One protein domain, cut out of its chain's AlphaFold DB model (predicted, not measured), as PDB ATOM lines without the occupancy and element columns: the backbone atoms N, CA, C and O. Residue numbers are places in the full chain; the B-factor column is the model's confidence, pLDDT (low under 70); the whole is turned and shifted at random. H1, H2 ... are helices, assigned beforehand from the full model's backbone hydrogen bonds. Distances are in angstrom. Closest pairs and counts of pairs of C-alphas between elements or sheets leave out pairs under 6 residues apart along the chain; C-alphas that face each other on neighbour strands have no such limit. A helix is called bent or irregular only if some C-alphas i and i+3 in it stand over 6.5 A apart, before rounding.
ATOM      1  N   SER A  80     171.537 141.954 149.381       70.56
ATOM      2  CA  SER A  80     171.505 141.112 150.579       70.56
ATOM      3  C   SER A  80     170.730 141.734 151.747       70.56
ATOM      4  O   SER A  80     169.993 141.032 152.434       70.56
ATOM      5  N   SER A  81     170.872 143.039 151.991       72.94
ATOM      6  CA  SER A  81     170.121 143.741 153.042       72.94
ATOM      7  C   SER A  81     168.644 143.894 152.678       72.94
ATOM      8  O   SER A  81     167.790 143.757 153.552       72.94
ATOM      9  N   ARG A  82     168.338 144.131 151.396       75.19
ATOM     10  CA  ARG A  82     166.964 144.174 150.878       75.19
ATOM     11  C   ARG A  82     166.292 142.812 151.036       75.19
ATOM     12  O   ARG A  82     165.200 142.735 151.585       75.19
ATOM     13  N   HIS A  83     166.981 141.741 150.647       81.38
ATOM     14  CA  HIS A  83     166.513 140.364 150.798       81.38
ATOM     15  C   HIS A  83     166.309 140.010 152.274       81.38
ATOM     16  O   HIS A  83     165.278 139.451 152.630       81.38
ATOM     17  N   ALA A  84     167.234 140.394 153.162       80.88
ATOM     18  CA  ALA A  84     167.085 140.166 154.599       80.88
ATOM     19  C   ALA A  84     165.873 140.905 155.201       80.88
ATOM     20  O   ALA A  84     165.168 140.344 156.044       80.88
ATOM     21  N   ALA A  85     165.617 142.146 154.774       82.31
ATOM     22  CA  ALA A  85     164.446 142.908 155.202       82.31
ATOM     23  C   ALA A  85     163.145 142.256 154.709       82.31
ATOM     24  O   ALA A  85     162.266 141.967 155.516       82.31
ATOM     25  N   MET A  86     163.076 141.912 153.422       85.69
ATOM     26  CA  MET A  86     161.912 141.255 152.822       85.69
ATOM     27  C   MET A  86     161.628 139.884 153.453       85.69
ATOM     28  O   MET A  86     160.490 139.580 153.786       85.69
ATOM     29  N   MET A  87     162.660 139.082 153.734       88.69
ATOM     30  CA  MET A  87     162.501 137.824 154.476       88.69
ATOM     31  C   MET A  87     161.965 138.040 155.896       88.69
ATOM     32  O   MET A  87     161.198 137.222 156.403       88.69
ATOM     33  N   THR A  88     162.345 139.143 156.546       89.06
ATOM     34  CA  THR A  88     161.801 139.505 157.862       89.06
ATOM     35  C   THR A  88     160.313 139.841 157.768       89.06
ATOM     36  O   THR A  88     159.545 139.423 158.634       89.06
ATOM     37  N   GLU A  89     159.896 140.554 156.722       92.19
ATOM     38  CA  GLU A  89     158.490 140.878 156.452       92.19
ATOM     39  C   GLU A  89     157.674 139.618 156.138       92.19
ATOM     40  O   GLU A  89     156.647 139.393 156.776       92.19
ATOM     41  N   ILE A  90     158.188 138.723 155.288       91.94
ATOM     42  CA  ILE A  90     157.560 137.426 154.986       91.94
ATOM     43  C   ILE A  90     157.362 136.599 156.263       91.94
ATOM     44  O   ILE A  90     156.267 136.095 156.507       91.94
ATOM     45  N   HIS A  91     158.380 136.487 157.124       92.31
ATOM     46  CA  HIS A  91     158.241 135.777 158.402       92.31
ATOM     47  C   HIS A  91     157.220 136.425 159.342       92.31
ATOM     48  O   HIS A  91     156.592 135.726 160.136       92.31
ATOM     49  N   GLN A  92     157.067 137.751 159.308       92.69
ATOM     50  CA  GLN A  92     156.036 138.425 160.096       92.69
ATOM     51  C   GLN A  92     154.644 138.156 159.538       92.69
ATOM     52  O   GLN A  92     153.732 137.906 160.326       92.69
ATOM     53  N   GLU A  93     154.491 138.151 158.216       94.69
ATOM     54  CA  GLU A  93     153.220 137.822 157.578       94.69
ATOM     55  C   GLU A  93     152.833 136.364 157.825       94.69
ATOM     56  O   GLU A  93     151.677 136.077 158.103       94.69
ATOM     57  N   MET A  94     153.793 135.439 157.845       94.56
ATOM     58  CA  MET A  94     153.531 134.031 158.155       94.56
ATOM     59  C   MET A  94     152.962 133.800 159.563       94.56
ATOM     60  O   MET A  94     152.278 132.799 159.782       94.56
ATOM     61  N   LYS A  95     153.202 134.695 160.529       94.25
ATOM     62  CA  LYS A  95     152.667 134.530 161.888       94.25
ATOM     63  C   LYS A  95     151.148 134.612 161.894       94.25
ATOM     64  O   LYS A  95     150.568 135.596 161.439       94.25
ATOM     65  N   TRP A  96     150.531 133.607 162.506       93.56
ATOM     66  CA  TRP A  96     149.090 133.556 162.692       93.56
ATOM     67  C   TRP A  96     148.603 134.460 163.828       93.56
ATOM     68  O   TRP A  96     149.147 134.434 164.938       93.56
ATOM     69  N   LYS A  97     147.537 135.217 163.567       91.44
ATOM     70  CA  LYS A  97     146.812 136.053 164.529       91.44
ATOM     71  C   LYS A  97     145.327 135.691 164.548       91.44
ATOM     72  O   LYS A  97     144.791 135.088 163.624       91.44
ATOM     73  N   GLU A  98     144.640 136.048 165.630       85.44
ATOM     74  CA  GLU A  98     143.191 135.850 165.705       85.44
ATOM     75  C   GLU A  98     142.477 136.702 164.644       85.44
ATOM     76  O   GLU A  98     142.764 137.887 164.499       85.44
ATOM     77  N   GLY A  99     141.549 136.084 163.908       86.69
ATOM     78  CA  GLY A  99     140.843 136.716 162.787       86.69
ATOM     79  C   GLY A  99     141.531 136.550 161.430       86.69
ATOM     80  O   GLY A  99     140.929 136.891 160.412       86.69
ATOM     81  N   ASP A 100     142.742 135.987 161.399       93.38
ATOM     82  CA  ASP A 100     143.433 135.685 160.151       93.38
ATOM     83  C   ASP A 100     142.681 134.639 159.315       93.38
ATOM     84  O   ASP A 100     141.963 133.771 159.822       93.38
ATOM     85  N   ARG A 101     142.893 134.726 157.998       94.69
ATOM     86  CA  ARG A 101     142.443 133.756 156.999       94.69
ATOM     87  C   ARG A 101     143.628 133.286 156.162       94.69
ATOM     88  O   ARG A 101     144.540 134.061 155.880       94.69
ATOM     89  N   MET A 102     143.607 132.025 155.757       94.69
ATOM     90  CA  MET A 102     144.644 131.371 154.969       94.69
ATOM     91  C   MET A 102     144.785 132.004 153.586       94.69
ATOM     92  O   MET A 102     145.897 132.333 153.182       94.69
ATOM     93  N   LEU A 103     143.691 132.215 152.847       94.00
ATOM     94  CA  LEU A 103     143.795 132.698 151.469       94.00
ATOM     95  C   LEU A 103     144.408 134.107 151.379       94.00
ATOM     96  O   LEU A 103     145.368 134.265 150.625       94.00
ATOM     97  N   PRO A 104     143.938 135.125 152.128       94.62
ATOM     98  CA  PRO A 104     144.528 136.461 152.055       94.62
ATOM     99  C   PRO A 104     146.014 136.473 152.419       94.62
ATOM    100  O   PRO A 104     146.810 137.071 151.701       94.62
ATOM    101  N   LYS A 105     146.407 135.753 153.477       94.81
ATOM    102  CA  LYS A 105     147.813 135.678 153.898       94.81
ATOM    103  C   LYS A 105     148.676 134.947 152.882       94.81
ATOM    104  O   LYS A 105     149.793 135.373 152.614       94.81
ATOM    105  N   TRP A 106     148.157 133.882 152.271       92.88
ATOM    106  CA  TRP A 106     148.847 133.189 151.188       92.88
ATOM    107  C   TRP A 106     149.114 134.112 150.001       92.88
ATOM    108  O   TRP A 106     150.229 134.132 149.487       92.88
ATOM    109  N   LEU A 107     148.107 134.882 149.576       91.00
ATOM    110  CA  LEU A 107     148.251 135.829 148.471       91.00
ATOM    111  C   LEU A 107     149.281 136.916 148.792       91.00
ATOM    112  O   LEU A 107     150.094 137.240 147.931       91.00
ATOM    113  N   GLU A 108     149.297 137.413 150.030       91.94
ATOM    114  CA  GLU A 108     150.259 138.424 150.477       91.94
ATOM    115  C   GLU A 108     151.690 137.865 150.544       91.94
ATOM    116  O   GLU A 108     152.612 138.448 149.975       91.94
ATOM    117  N   ILE A 109     151.884 136.681 151.139       91.25
ATOM    118  CA  ILE A 109     153.180 135.980 151.157       91.25
ATOM    119  C   ILE A 109     153.666 135.738 149.727       91.25
ATOM    120  O   ILE A 109     154.816 136.033 149.408       91.25
ATOM    121  N   ARG A 110     152.793 135.233 148.847       87.31
ATOM    122  CA  ARG A 110     153.104 135.044 147.426       87.31
ATOM    123  C   ARG A 110     153.544 136.357 146.781       87.31
ATOM    124  O   ARG A 110     154.530 136.349 146.053       87.31
ATOM    125  N   ASN A 111     152.821 137.450 147.015       87.19
ATOM    126  CA  ASN A 111     153.131 138.751 146.431       87.19
ATOM    127  C   ASN A 111     154.503 139.252 146.899       87.19
ATOM    128  O   ASN A 111     155.319 139.665 146.082       87.19
ATOM    129  N   MET A 112     154.802 139.130 148.195       88.31
ATOM    130  CA  MET A 112     156.119 139.467 148.742       88.31
ATOM    131  C   MET A 112     157.239 138.609 148.146       88.31
ATOM    132  O   MET A 112     158.271 139.149 147.762       88.31
ATOM    133  N   VAL A 113     157.048 137.293 148.013       84.38
ATOM    134  CA  VAL A 113     158.066 136.426 147.391       84.38
ATOM    135  C   VAL A 113     158.191 136.704 145.883       84.38
ATOM    136  O   VAL A 113     159.279 136.611 145.327       84.38
ATOM    137  N   GLY A 114     157.116 137.118 145.213       81.00
ATOM    138  CA  GLY A 114     157.151 137.537 143.811       81.00
ATOM    139  C   GLY A 114     157.985 138.798 143.552       81.00
ATOM    140  O   GLY A 114     158.418 139.005 142.424       81.00
ATOM    141  N   GLN A 115     158.274 139.618 144.571       80.12
ATOM    142  CA  GLN A 115     159.135 140.804 144.421       80.12
ATOM    143  C   GLN A 115     160.625 140.466 144.250       80.12
ATOM    144  O   GLN A 115     161.426 141.336 143.891       80.12
ATOM    145  N   PHE A 116     161.020 139.219 144.512       78.62
ATOM    146  CA  PHE A 116     162.322 138.722 144.094       78.62
ATOM    147  C   PHE A 116     162.248 138.391 142.602       78.62
ATOM    148  O   PHE A 116     161.455 137.552 142.176       78.62
ATOM    149  N   THR A 117     163.103 139.029 141.812       70.88
ATOM    150  CA  THR A 117     163.197 138.861 140.354       70.88
ATOM    151  C   THR A 117     163.358 137.401 139.916       70.88
ATOM    152  O   THR A 117     162.890 137.001 138.856       70.88
ATOM    153  N   GLU A 118     163.979 136.582 140.760       71.88
ATOM    154  CA  GLU A 118     164.211 135.154 140.567       71.88
ATOM    155  C   GLU A 118     162.941 134.306 140.765       71.88
ATOM    156  O   GLU A 118     162.897 133.157 140.327       71.88
ATOM    157  N   PHE A 119     161.907 134.861 141.407       71.06
ATOM    158  CA  PHE A 119     160.671 134.166 141.777       71.06
ATOM    159  C   PHE A 119     159.400 134.782 141.174       71.06
ATOM    160  O   PHE A 119     158.350 134.138 141.231       71.06
ATOM    161  N   GLU A 120     159.487 135.965 140.552       63.34
ATOM    162  CA  GLU A 120     158.361 136.749 140.009       63.34
ATOM    163  C   GLU A 120     157.376 135.911 139.176       63.34
ATOM    164  O   GLU A 120     156.167 135.984 139.373       63.34
ATOM    165  N   LYS A 121     157.887 135.035 138.302       59.72
ATOM    166  CA  LYS A 121     157.066 134.212 137.392       59.72
ATOM    167  C   LYS A 121     156.664 132.846 137.950       59.72
ATOM    168  O   LYS A 121     155.871 132.146 137.333       59.72
ATOM    169  N   ILE A 122     157.256 132.419 139.064       62.12
ATOM    170  CA  ILE A 122     157.215 131.011 139.495       62.12
ATOM    171  C   ILE A 122     156.059 130.736 140.465       62.12
ATOM    172  O   ILE A 122     155.597 129.600 140.589       62.12
ATOM    173  N   ILE A 123     155.587 131.766 141.167       65.81
ATOM    174  CA  ILE A 123     154.597 131.604 142.242       65.81
ATOM    175  C   ILE A 123     153.184 131.976 141.777       65.81
ATOM    176  O   ILE A 123     152.204 131.567 142.407       65.81
ATOM    177  N   GLU A 124     153.049 132.697 140.663       67.44
ATOM    178  CA  GLU A 124     151.745 133.052 140.110       67.44
ATOM    179  C   GLU A 124     150.937 131.792 139.753       67.44
ATOM    180  O   GLU A 124     151.378 130.960 138.969       67.44
ATOM    181  N   ASP A 125     149.774 131.634 140.399       66.06
ATOM    182  CA  ASP A 125     148.817 130.533 140.175       66.06
ATOM    183  C   ASP A 125     149.398 129.108 140.315       66.06
ATOM    184  O   ASP A 125     148.880 128.139 139.761       66.06
ATOM    185  N   SER A 126     150.480 128.977 141.088       78.50
ATOM    186  CA  SER A 126     151.139 127.692 141.318       78.50
ATOM    187  C   SER A 126     150.245 126.687 142.058       78.50
ATOM    188  O   SER A 126     149.467 127.029 142.959       78.50
ATOM    189  N   ASP A 127     150.380 125.419 141.683       84.44
ATOM    190  CA  ASP A 127     149.796 124.284 142.390       84.44
ATOM    191  C   ASP A 127     150.811 123.649 143.359       84.44
ATOM    192  O   ASP A 127     151.968 124.065 143.477       84.44
ATOM    193  N   THR A 128     150.380 122.607 144.062       83.56
ATOM    194  CA  THR A 128     151.208 121.847 145.009       83.56
ATOM    195  C   THR A 128     152.403 121.118 144.382       83.56
ATOM    196  O   THR A 128     153.211 120.568 145.137       83.56
ATOM    197  N   THR A 129     152.558 121.099 143.051       83.50
ATOM    198  CA  THR A 129     153.722 120.513 142.365       83.50
ATOM    199  C   THR A 129     154.890 121.499 142.254       83.50
ATOM    200  O   THR A 129     156.046 121.079 142.184       83.50
ATOM    201  N   CYS A 130     154.632 122.811 142.330       85.88
ATOM    202  CA  CYS A 130     155.677 123.833 142.269       85.88
ATOM    203  C   CYS A 130     156.555 123.808 143.530       85.88
ATOM    204  O   CYS A 130     156.105 124.141 144.629       85.88
ATOM    205  N   ILE A 131     157.841 123.484 143.374       85.06
ATOM    206  CA  ILE A 131     158.775 123.313 144.497       85.06
ATOM    207  C   ILE A 131     158.890 124.555 145.397       85.06
ATOM    208  O   ILE A 131     158.936 124.423 146.617       85.06
ATOM    209  N   PHE A 132     158.860 125.764 144.831       84.62
ATOM    210  CA  PHE A 132     158.944 127.006 145.607       84.62
ATOM    211  C   PHE A 132     157.690 127.251 146.437       84.62
ATOM    212  O   PHE A 132     157.781 127.589 147.616       84.62
ATOM    213  N   SER A 133     156.520 127.008 145.850       85.81
ATOM    214  CA  SER A 133     155.251 127.095 146.569       85.81
ATOM    215  C   SER A 133     155.181 126.065 147.708       85.81
ATOM    216  O   SER A 133     154.749 126.396 148.812       85.81
ATOM    217  N   ARG A 134     155.722 124.852 147.494       88.25
ATOM    218  CA  ARG A 134     155.870 123.825 148.538       88.25
ATOM    219  C   ARG A 134     156.806 124.283 149.650       88.25
ATOM    220  O   ARG A 134     156.472 124.082 150.814       88.25
ATOM    221  N   PHE A 135     157.945 124.898 149.324       89.19
ATOM    222  CA  PHE A 135     158.861 125.448 150.328       89.19
ATOM    223  C   PHE A 135     158.201 126.551 151.157       89.19
ATOM    224  O   PHE A 135     158.283 126.510 152.383       89.19
ATOM    225  N   ALA A 136     157.503 127.491 150.515       89.12
ATOM    226  CA  ALA A 136     156.794 128.568 151.200       89.12
ATOM    227  C   ALA A 136     155.692 128.026 152.125       89.12
ATOM    228  O   ALA A 136     155.637 128.393 153.297       89.12
ATOM    229  N   ALA A 137     154.858 127.103 151.636       90.38
ATOM    230  CA  ALA A 137     153.809 126.474 152.434       90.38
ATOM    231  C   ALA A 137     154.381 125.621 153.579       90.38
ATOM    232  O   ALA A 137     153.888 125.697 154.701       90.38
ATOM    233  N   THR A 138     155.458 124.868 153.337       92.19
ATOM    234  CA  THR A 138     156.156 124.098 154.382       92.19
ATOM    235  C   THR A 138     156.699 125.026 155.464       92.19
ATOM    236  O   THR A 138     156.469 124.782 156.645       92.19
ATOM    237  N   LEU A 139     157.368 126.119 155.083       92.25
ATOM    238  CA  LEU A 139     157.857 127.116 156.034       92.25
ATOM    239  C   LEU A 139     156.704 127.726 156.837       92.25
ATOM    240  O   LEU A 139     156.798 127.879 158.053       92.25
ATOM    241  N   TRP A 140     155.583 128.009 156.177       94.19
ATOM    242  CA  TRP A 140     154.431 128.601 156.836       94.19
ATOM    243  C   TRP A 140     153.824 127.688 157.909       94.19
ATOM    244  O   TRP A 140     153.385 128.186 158.945       94.19
ATOM    245  N   THR A 141     153.870 126.360 157.740       94.31
ATOM    246  CA  THR A 141     153.336 125.413 158.742       94.31
ATOM    247  C   THR A 141     153.944 125.599 160.138       94.31
ATOM    248  O   THR A 141     153.237 125.411 161.126       94.31
ATOM    249  N   TYR A 142     155.200 126.054 160.241       92.50
ATOM    250  CA  TYR A 142     155.867 126.340 161.519       92.50
ATOM    251  C   TYR A 142     155.313 127.573 162.247       92.50
ATOM    252  O   TYR A 142     155.578 127.769 163.432       92.50
ATOM    253  N   HIS A 143     154.548 128.410 161.550       92.62
ATOM    254  CA  HIS A 143     153.972 129.646 162.073       92.62
ATOM    255  C   HIS A 143     152.453 129.561 162.292       92.62
ATOM    256  O   HIS A 143     151.846 130.525 162.771       92.62
ATOM    257  N   LEU A 144     151.843 128.417 161.964       93.50
ATOM    258  CA  LEU A 144     150.411 128.168 162.102       93.50
ATOM    259  C   LEU A 144     150.078 127.440 163.417       93.50
ATOM    260  O   LEU A 144     150.879 126.650 163.922       93.50
ATOM    261  N   PRO A 145     148.864 127.631 163.966       93.25
ATOM    262  CA  PRO A 145     148.337 126.779 165.021       93.25
ATOM    263  C   PRO A 145     148.304 125.308 164.577       93.25
ATOM    264  O   PRO A 145     148.030 125.040 163.401       93.25
ATOM    265  N   PRO A 146     148.496 124.338 165.494       92.50
ATOM    266  CA  PRO A 146     148.604 122.922 165.138       92.50
ATOM    267  C   PRO A 146     147.475 122.373 164.245       92.50
ATOM    268  O   PRO A 146     147.793 121.656 163.296       92.50
ATOM    269  N   PRO A 147     146.184 122.719 164.451       92.00
ATOM    270  CA  PRO A 147     145.114 122.235 163.575       92.00
ATOM    271  C   PRO A 147     145.246 122.729 162.128       92.00
ATOM    272  O   PRO A 147     144.982 121.977 161.192       92.00
ATOM    273  N   LEU A 148     145.673 123.980 161.936       94.00
ATOM    274  CA  LEU A 148     145.856 124.572 160.609       94.00
ATOM    275  C   LEU A 148     147.126 124.050 159.941       94.00
ATOM    276  O   LEU A 148     147.091 123.689 158.767       94.00
ATOM    277  N   ALA A 149     148.217 123.928 160.704       94.06
ATOM    278  CA  ALA A 149     149.448 123.305 160.232       94.06
ATOM    279  C   ALA A 149     149.196 121.867 159.751       94.06
ATOM    280  O   ALA A 149     149.669 121.486 158.683       94.06
ATOM    281  N   ALA A 150     148.405 121.081 160.490       93.00
ATOM    282  CA  ALA A 150     148.046 119.716 160.109       93.00
ATOM    283  C   ALA A 150     147.235 119.663 158.804       93.00
ATOM    284  O   ALA A 150     147.547 118.854 157.930       93.00
ATOM    285  N   LYS A 151     146.238 120.544 158.636       93.56
ATOM    286  CA  LYS A 151     145.461 120.645 157.386       93.56
ATOM    287  C   LYS A 151     146.343 121.033 156.199       93.56
ATOM    288  O   LYS A 151     146.288 120.381 155.159       93.56
ATOM    289  N   LEU A 152     147.198 122.041 156.364       93.25
ATOM    290  CA  LEU A 152     148.113 122.478 155.310       93.25
ATOM    291  C   LEU A 152     149.120 121.374 154.939       93.25
ATOM    292  O   LEU A 152     149.316 121.091 153.757       93.25
ATOM    293  N   ASN A 153     149.690 120.686 155.932       92.62
ATOM    294  CA  ASN A 153     150.580 119.540 155.723       92.62
ATOM    295  C   ASN A 153     149.888 118.372 155.016       92.62
ATOM    296  O   ASN A 153     150.487 117.733 154.152       92.62
ATOM    297  N   HIS A 154     148.624 118.098 155.336       92.25
ATOM    298  CA  HIS A 154     147.861 117.077 154.627       92.25
ATOM    299  C   HIS A 154     147.766 117.400 153.130       92.25
ATOM    300  O   HIS A 154     148.075 116.543 152.300       92.25
ATOM    301  N   HIS A 155     147.430 118.642 152.774       89.94
ATOM    302  CA  HIS A 155     147.376 119.071 151.376       89.94
ATOM    303  C   HIS A 155     148.745 119.037 150.684       89.94
ATOM    304  O   HIS A 155     148.827 118.575 149.547       89.94
ATOM    305  N   LEU A 156     149.824 119.421 151.379       86.69
ATOM    306  CA  LEU A 156     151.199 119.300 150.873       86.69
ATOM    307  C   LEU A 156     151.558 117.868 150.450       86.69
ATOM    308  O   LEU A 156     152.328 117.685 149.504       86.69
ATOM    309  N   MET A 157     151.033 116.863 151.154       85.88
ATOM    310  CA  MET A 157     151.370 115.455 150.928       85.88
ATOM    311  C   MET A 157     150.430 114.734 149.960       85.88
ATOM    312  O   MET A 157     150.827 113.729 149.380       85.88
ATOM    313  N   THR A 158     149.189 115.198 149.812       86.00
ATOM    314  CA  THR A 158     148.122 114.389 149.192       86.00
ATOM    315  C   THR A 158     147.408 115.058 148.026       86.00
ATOM    316  O   THR A 158     146.708 114.381 147.278       86.00
ATOM    317  N   SER A 159     147.535 116.376 147.866       85.56
ATOM    318  CA  SER A 159     146.771 117.129 146.870       85.56
ATOM    319  C   SER A 159     147.625 117.494 145.662       85.56
ATOM    320  O   SER A 159     148.776 117.884 145.827       85.56
ATOM    321  N   ASN A 160     147.017 117.452 144.475       83.06
ATOM    322  CA  ASN A 160     147.494 118.078 143.236       83.06
ATOM    323  C   ASN A 160     146.472 119.145 142.832       83.06
ATOM    324  O   ASN A 160     145.615 118.906 141.984       83.06
ATOM    325  N   ALA A 161     146.474 120.273 143.541       88.38
ATOM    326  CA  ALA A 161     145.489 121.336 143.361       88.38
ATOM    327  C   ALA A 161     146.144 122.710 143.500       88.38
ATOM    328  O   ALA A 161     147.226 122.839 144.082       88.38
ATOM    329  N   LYS A 162     145.465 123.737 142.987       90.69
ATOM    330  CA  LYS A 162     145.915 125.120 143.123       90.69
ATOM    331  C   LYS A 162     145.929 125.535 144.583       90.69
ATOM    332  O   LYS A 162     145.004 125.232 145.343       90.69
ATOM    333  N   TRP A 163     146.955 126.289 144.969       90.38
ATOM    334  CA  TRP A 163     147.060 126.769 146.342       90.38
ATOM    335  C   TRP A 163     145.892 127.661 146.746       90.38
ATOM    336  O   TRP A 163     145.420 127.563 147.873       90.38
ATOM    337  N   THR A 164     145.362 128.477 145.836       91.06
ATOM    338  CA  THR A 164     144.185 129.316 146.103       91.06
ATOM    339  C   THR A 164     142.966 128.492 146.511       91.06
ATOM    340  O   THR A 164     142.275 128.856 147.463       91.06
ATOM    341  N   ASP A 165     142.738 127.352 145.861       92.56
ATOM    342  CA  ASP A 165     141.615 126.461 146.166       92.56
ATOM    343  C   ASP A 165     141.815 125.759 147.511       92.56
ATOM    344  O   ASP A 165     140.886 125.664 148.315       92.56
ATOM    345  N   ILE A 166     143.045 125.310 147.781       93.00
ATOM    346  CA  ILE A 166     143.423 124.699 149.061       93.00
ATOM    347  C   ILE A 166     143.201 125.692 150.204       93.00
ATOM    348  O   ILE A 166     142.517 125.368 151.173       93.00
ATOM    349  N   MET A 167     143.728 126.913 150.087       94.69
ATOM    350  CA  MET A 167     143.595 127.923 151.138       94.69
ATOM    351  C   MET A 167     142.136 128.335 151.350       94.69
ATOM    352  O   MET A 167     141.704 128.451 152.494       94.69
ATOM    353  N   SER A 168     141.357 128.473 150.271       93.94
ATOM    354  CA  SER A 168     139.919 128.769 150.350       93.94
ATOM    355  C   SER A 168     139.136 127.665 151.066       93.94
ATOM    356  O   SER A 168     138.217 127.950 151.831       93.94
ATOM    357  N   ARG A 169     139.506 126.399 150.840       94.06
ATOM    358  CA  ARG A 169     138.901 125.251 151.526       94.06
ATOM    359  C   ARG A 169     139.261 125.224 153.005       94.06
ATOM    360  O   ARG A 169     138.392 125.005 153.836       94.06
ATOM    361  N   ILE A 170     140.520 125.485 153.355       94.31
ATOM    362  CA  ILE A 170     140.900 125.578 154.767       94.31
ATOM    363  C   ILE A 170     140.128 126.727 155.429       94.31
ATOM    364  O   ILE A 170     139.590 126.536 156.516       94.31
ATOM    365  N   ASP A 171     139.994 127.877 154.760       95.62
ATOM    366  CA  ASP A 171     139.231 129.026 155.261       95.62
ATOM    367  C   ASP A 171     137.759 128.716 155.544       95.62
ATOM    368  O   ASP A 171     137.226 129.189 156.550       95.62
ATOM    369  N   SER A 172     137.097 127.910 154.708       94.56
ATOM    370  CA  SER A 172     135.706 127.506 154.958       94.56
ATOM    371  C   SER A 172     135.568 126.564 156.159       94.56
ATOM    372  O   SER A 172     134.509 126.513 156.786       94.56
ATOM    373  N   GLU A 173     136.643 125.866 156.526       92.88
ATOM    374  CA  GLU A 173     136.695 124.960 157.670       92.88
ATOM    375  C   GLU A 173     137.112 125.666 158.973       92.88
ATOM    376  O   GLU A 173     136.783 125.172 160.053       92.88
ATOM    377  N   ILE A 174     137.778 126.829 158.917       91.19
ATOM    378  CA  ILE A 174     138.217 127.590 160.109       91.19
ATOM    379  C   ILE A 174     137.092 127.807 161.135       91.19
ATOM    380  O   ILE A 174     137.347 127.563 162.317       91.19
ATOM    381  N   PRO A 175     135.859 128.215 160.760       90.00
ATOM    382  CA  PRO A 175     134.779 128.436 161.725       90.00
ATOM    383  C   PRO A 175     134.410 127.198 162.555       90.00
ATOM    384  O   PRO A 175     133.859 127.341 163.643       90.00
ATOM    385  N   SER A 176     134.717 125.993 162.058       89.44
ATOM    386  CA  SER A 176     134.477 124.730 162.769       89.44
ATOM    387  C   SER A 176     135.557 124.391 163.803       89.44
ATOM    388  O   SER A 176     135.351 123.520 164.648       89.44
ATOM    389  N   ILE A 177     136.705 125.073 163.767       88.00
ATOM    390  CA  ILE A 177     137.821 124.825 164.680       88.00
ATOM    391  C   ILE A 177     137.594 125.630 165.970       88.00
ATOM    392  O   ILE A 177     137.398 126.848 165.914       88.00
ATOM    393  N   PRO A 178     137.664 125.001 167.157       87.06
ATOM    394  CA  PRO A 178     137.540 125.720 168.417       87.06
ATOM    395  C   PRO A 178     138.553 126.865 168.513       87.06
ATOM    396  O   PRO A 178     139.759 126.649 168.395       87.06
ATOM    397  N   ARG A 179     138.084 128.086 168.813       82.75
ATOM    398  CA  ARG A 179     138.948 129.285 168.895       82.75
ATOM    399  C   ARG A 179     140.138 129.114 169.839       82.75
ATOM    400  O   ARG A 179     141.212 129.635 169.567       82.75
ATOM    401  N   ALA A 180     139.974 128.348 170.921       82.62
ATOM    402  CA  ALA A 180     141.056 128.034 171.854       82.62
ATOM    403  C   ALA A 180     142.243 127.320 171.180       82.62
ATOM    404  O   ALA A 180     143.381 127.537 171.578       82.62
ATOM    405  N   GLN A 181     141.985 126.518 170.142       82.88
ATOM    406  CA  GLN A 181     143.003 125.799 169.371       82.88
ATOM    407  C   GLN A 181     143.629 126.652 168.256       82.88
ATOM    408  O   GLN A 181     144.675 126.287 167.726       82.88
ATOM    409  N   LEU A 182     143.000 127.777 167.901       82.50
ATOM    410  CA  LEU A 182     143.496 128.745 166.917       82.50
ATOM    411  C   LEU A 182     144.338 129.863 167.543       82.50
ATOM    412  O   LEU A 182     144.879 130.702 166.824       82.50
TER     413      LEU A 182
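AT A GLANCE: This is residues 80 to 182 of the 249 residues of an uncharacterized protein of Ceratocystis fimbriata CBS 114723 (UniProt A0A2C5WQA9). Two helical hairpins, H1 with H2 and H3 with H4, are bridged by a fifth helix, H5, which packs on the first residues of H2 and on H4. Seen along the contacts, the helices go round in the order H1, H2, H5, H4, H3, and the last residue of H1 comes back close to H3; a long loop, residues 115 to 130, leads from one hairpin to the other. The printed part has 103 residues with five named helices, H1 to H5 in order along the chain, and no named strand, an all helix class. The whole is compact, with a radius of gyration of the C-alphas of 13.4 A and spans of 41 by 28 by 18 A.

IN THESE COORDINATES: Find C-alpha 80 at (171.505, 141.112, 150.579); from there H1, residues 80 to 94, runs 20.8 A to C-alpha 94 at (153.531, 134.031, 158.155). Next look for H2, residues 102 to 114, 17.9 A long. After residues 115 to 130 comes H3, residues 131 to 141, 15.4 A long, and then H4, residues 146 to 158, 18.1 A long. H5, residues 163 to 176, runs 20.8 A and ends at C-alpha 176, (134.477, 124.730, 162.769). H5 is irregular, but only just: C-alphas 172 and 175 are 6.9 A apart.

HOW THE PARTS SIT: Begin at H1, which touches H2 in a hairpin; their closest C-alphas, of Ile 90 and Ile 109, are 6.0 A apart, and they run opposite ways at a shallow tilt of 6 degrees. Go to Met 94 and you will find H1 close to H3 but not clearly touching it, with the C-alphas of Met 94 and Trp 140 5.7 A apart. H2, with residues 102 to 106 alone, touches H5; the closest C-alphas, of Leu 103 and Met 167, are 4.8 A apart, at a shallow tilt of 32 degrees, opposite ways. H2 and H3 are near each other. H3 and H4 form a hairpin, opposite ways at a shallow tilt of 21 degrees, with the C-alphas of Thr 141 and Ala 149 closest at 4.7 A. H4 and H5 form another, opposite ways at a tilt of 36 degrees, only just steep; H5 touches H4 with residues 166 to 170 alone, and the C-alphas of Lys 151 and Ile 170 are closest at 7.2 A. The helix packing is mostly aligned, with 3 of 4 touching pairs at a shallow tilt. H1 is apart from H4 and H5. In H1, H2, H3 and H4 every O i to N i+4 pair is within hydrogen-bond range; in H5 8 of 10 are.

THE WHOLE: The C-alphas of Ser 80 and Ser 176 are the two farthest apart, at 42.3 A. The printed part has no cut. The link from H2 to H3 is long, and residues 120 to 125 in it have pLDDT under 70; the mean pLDDT of the printed part is 87.0.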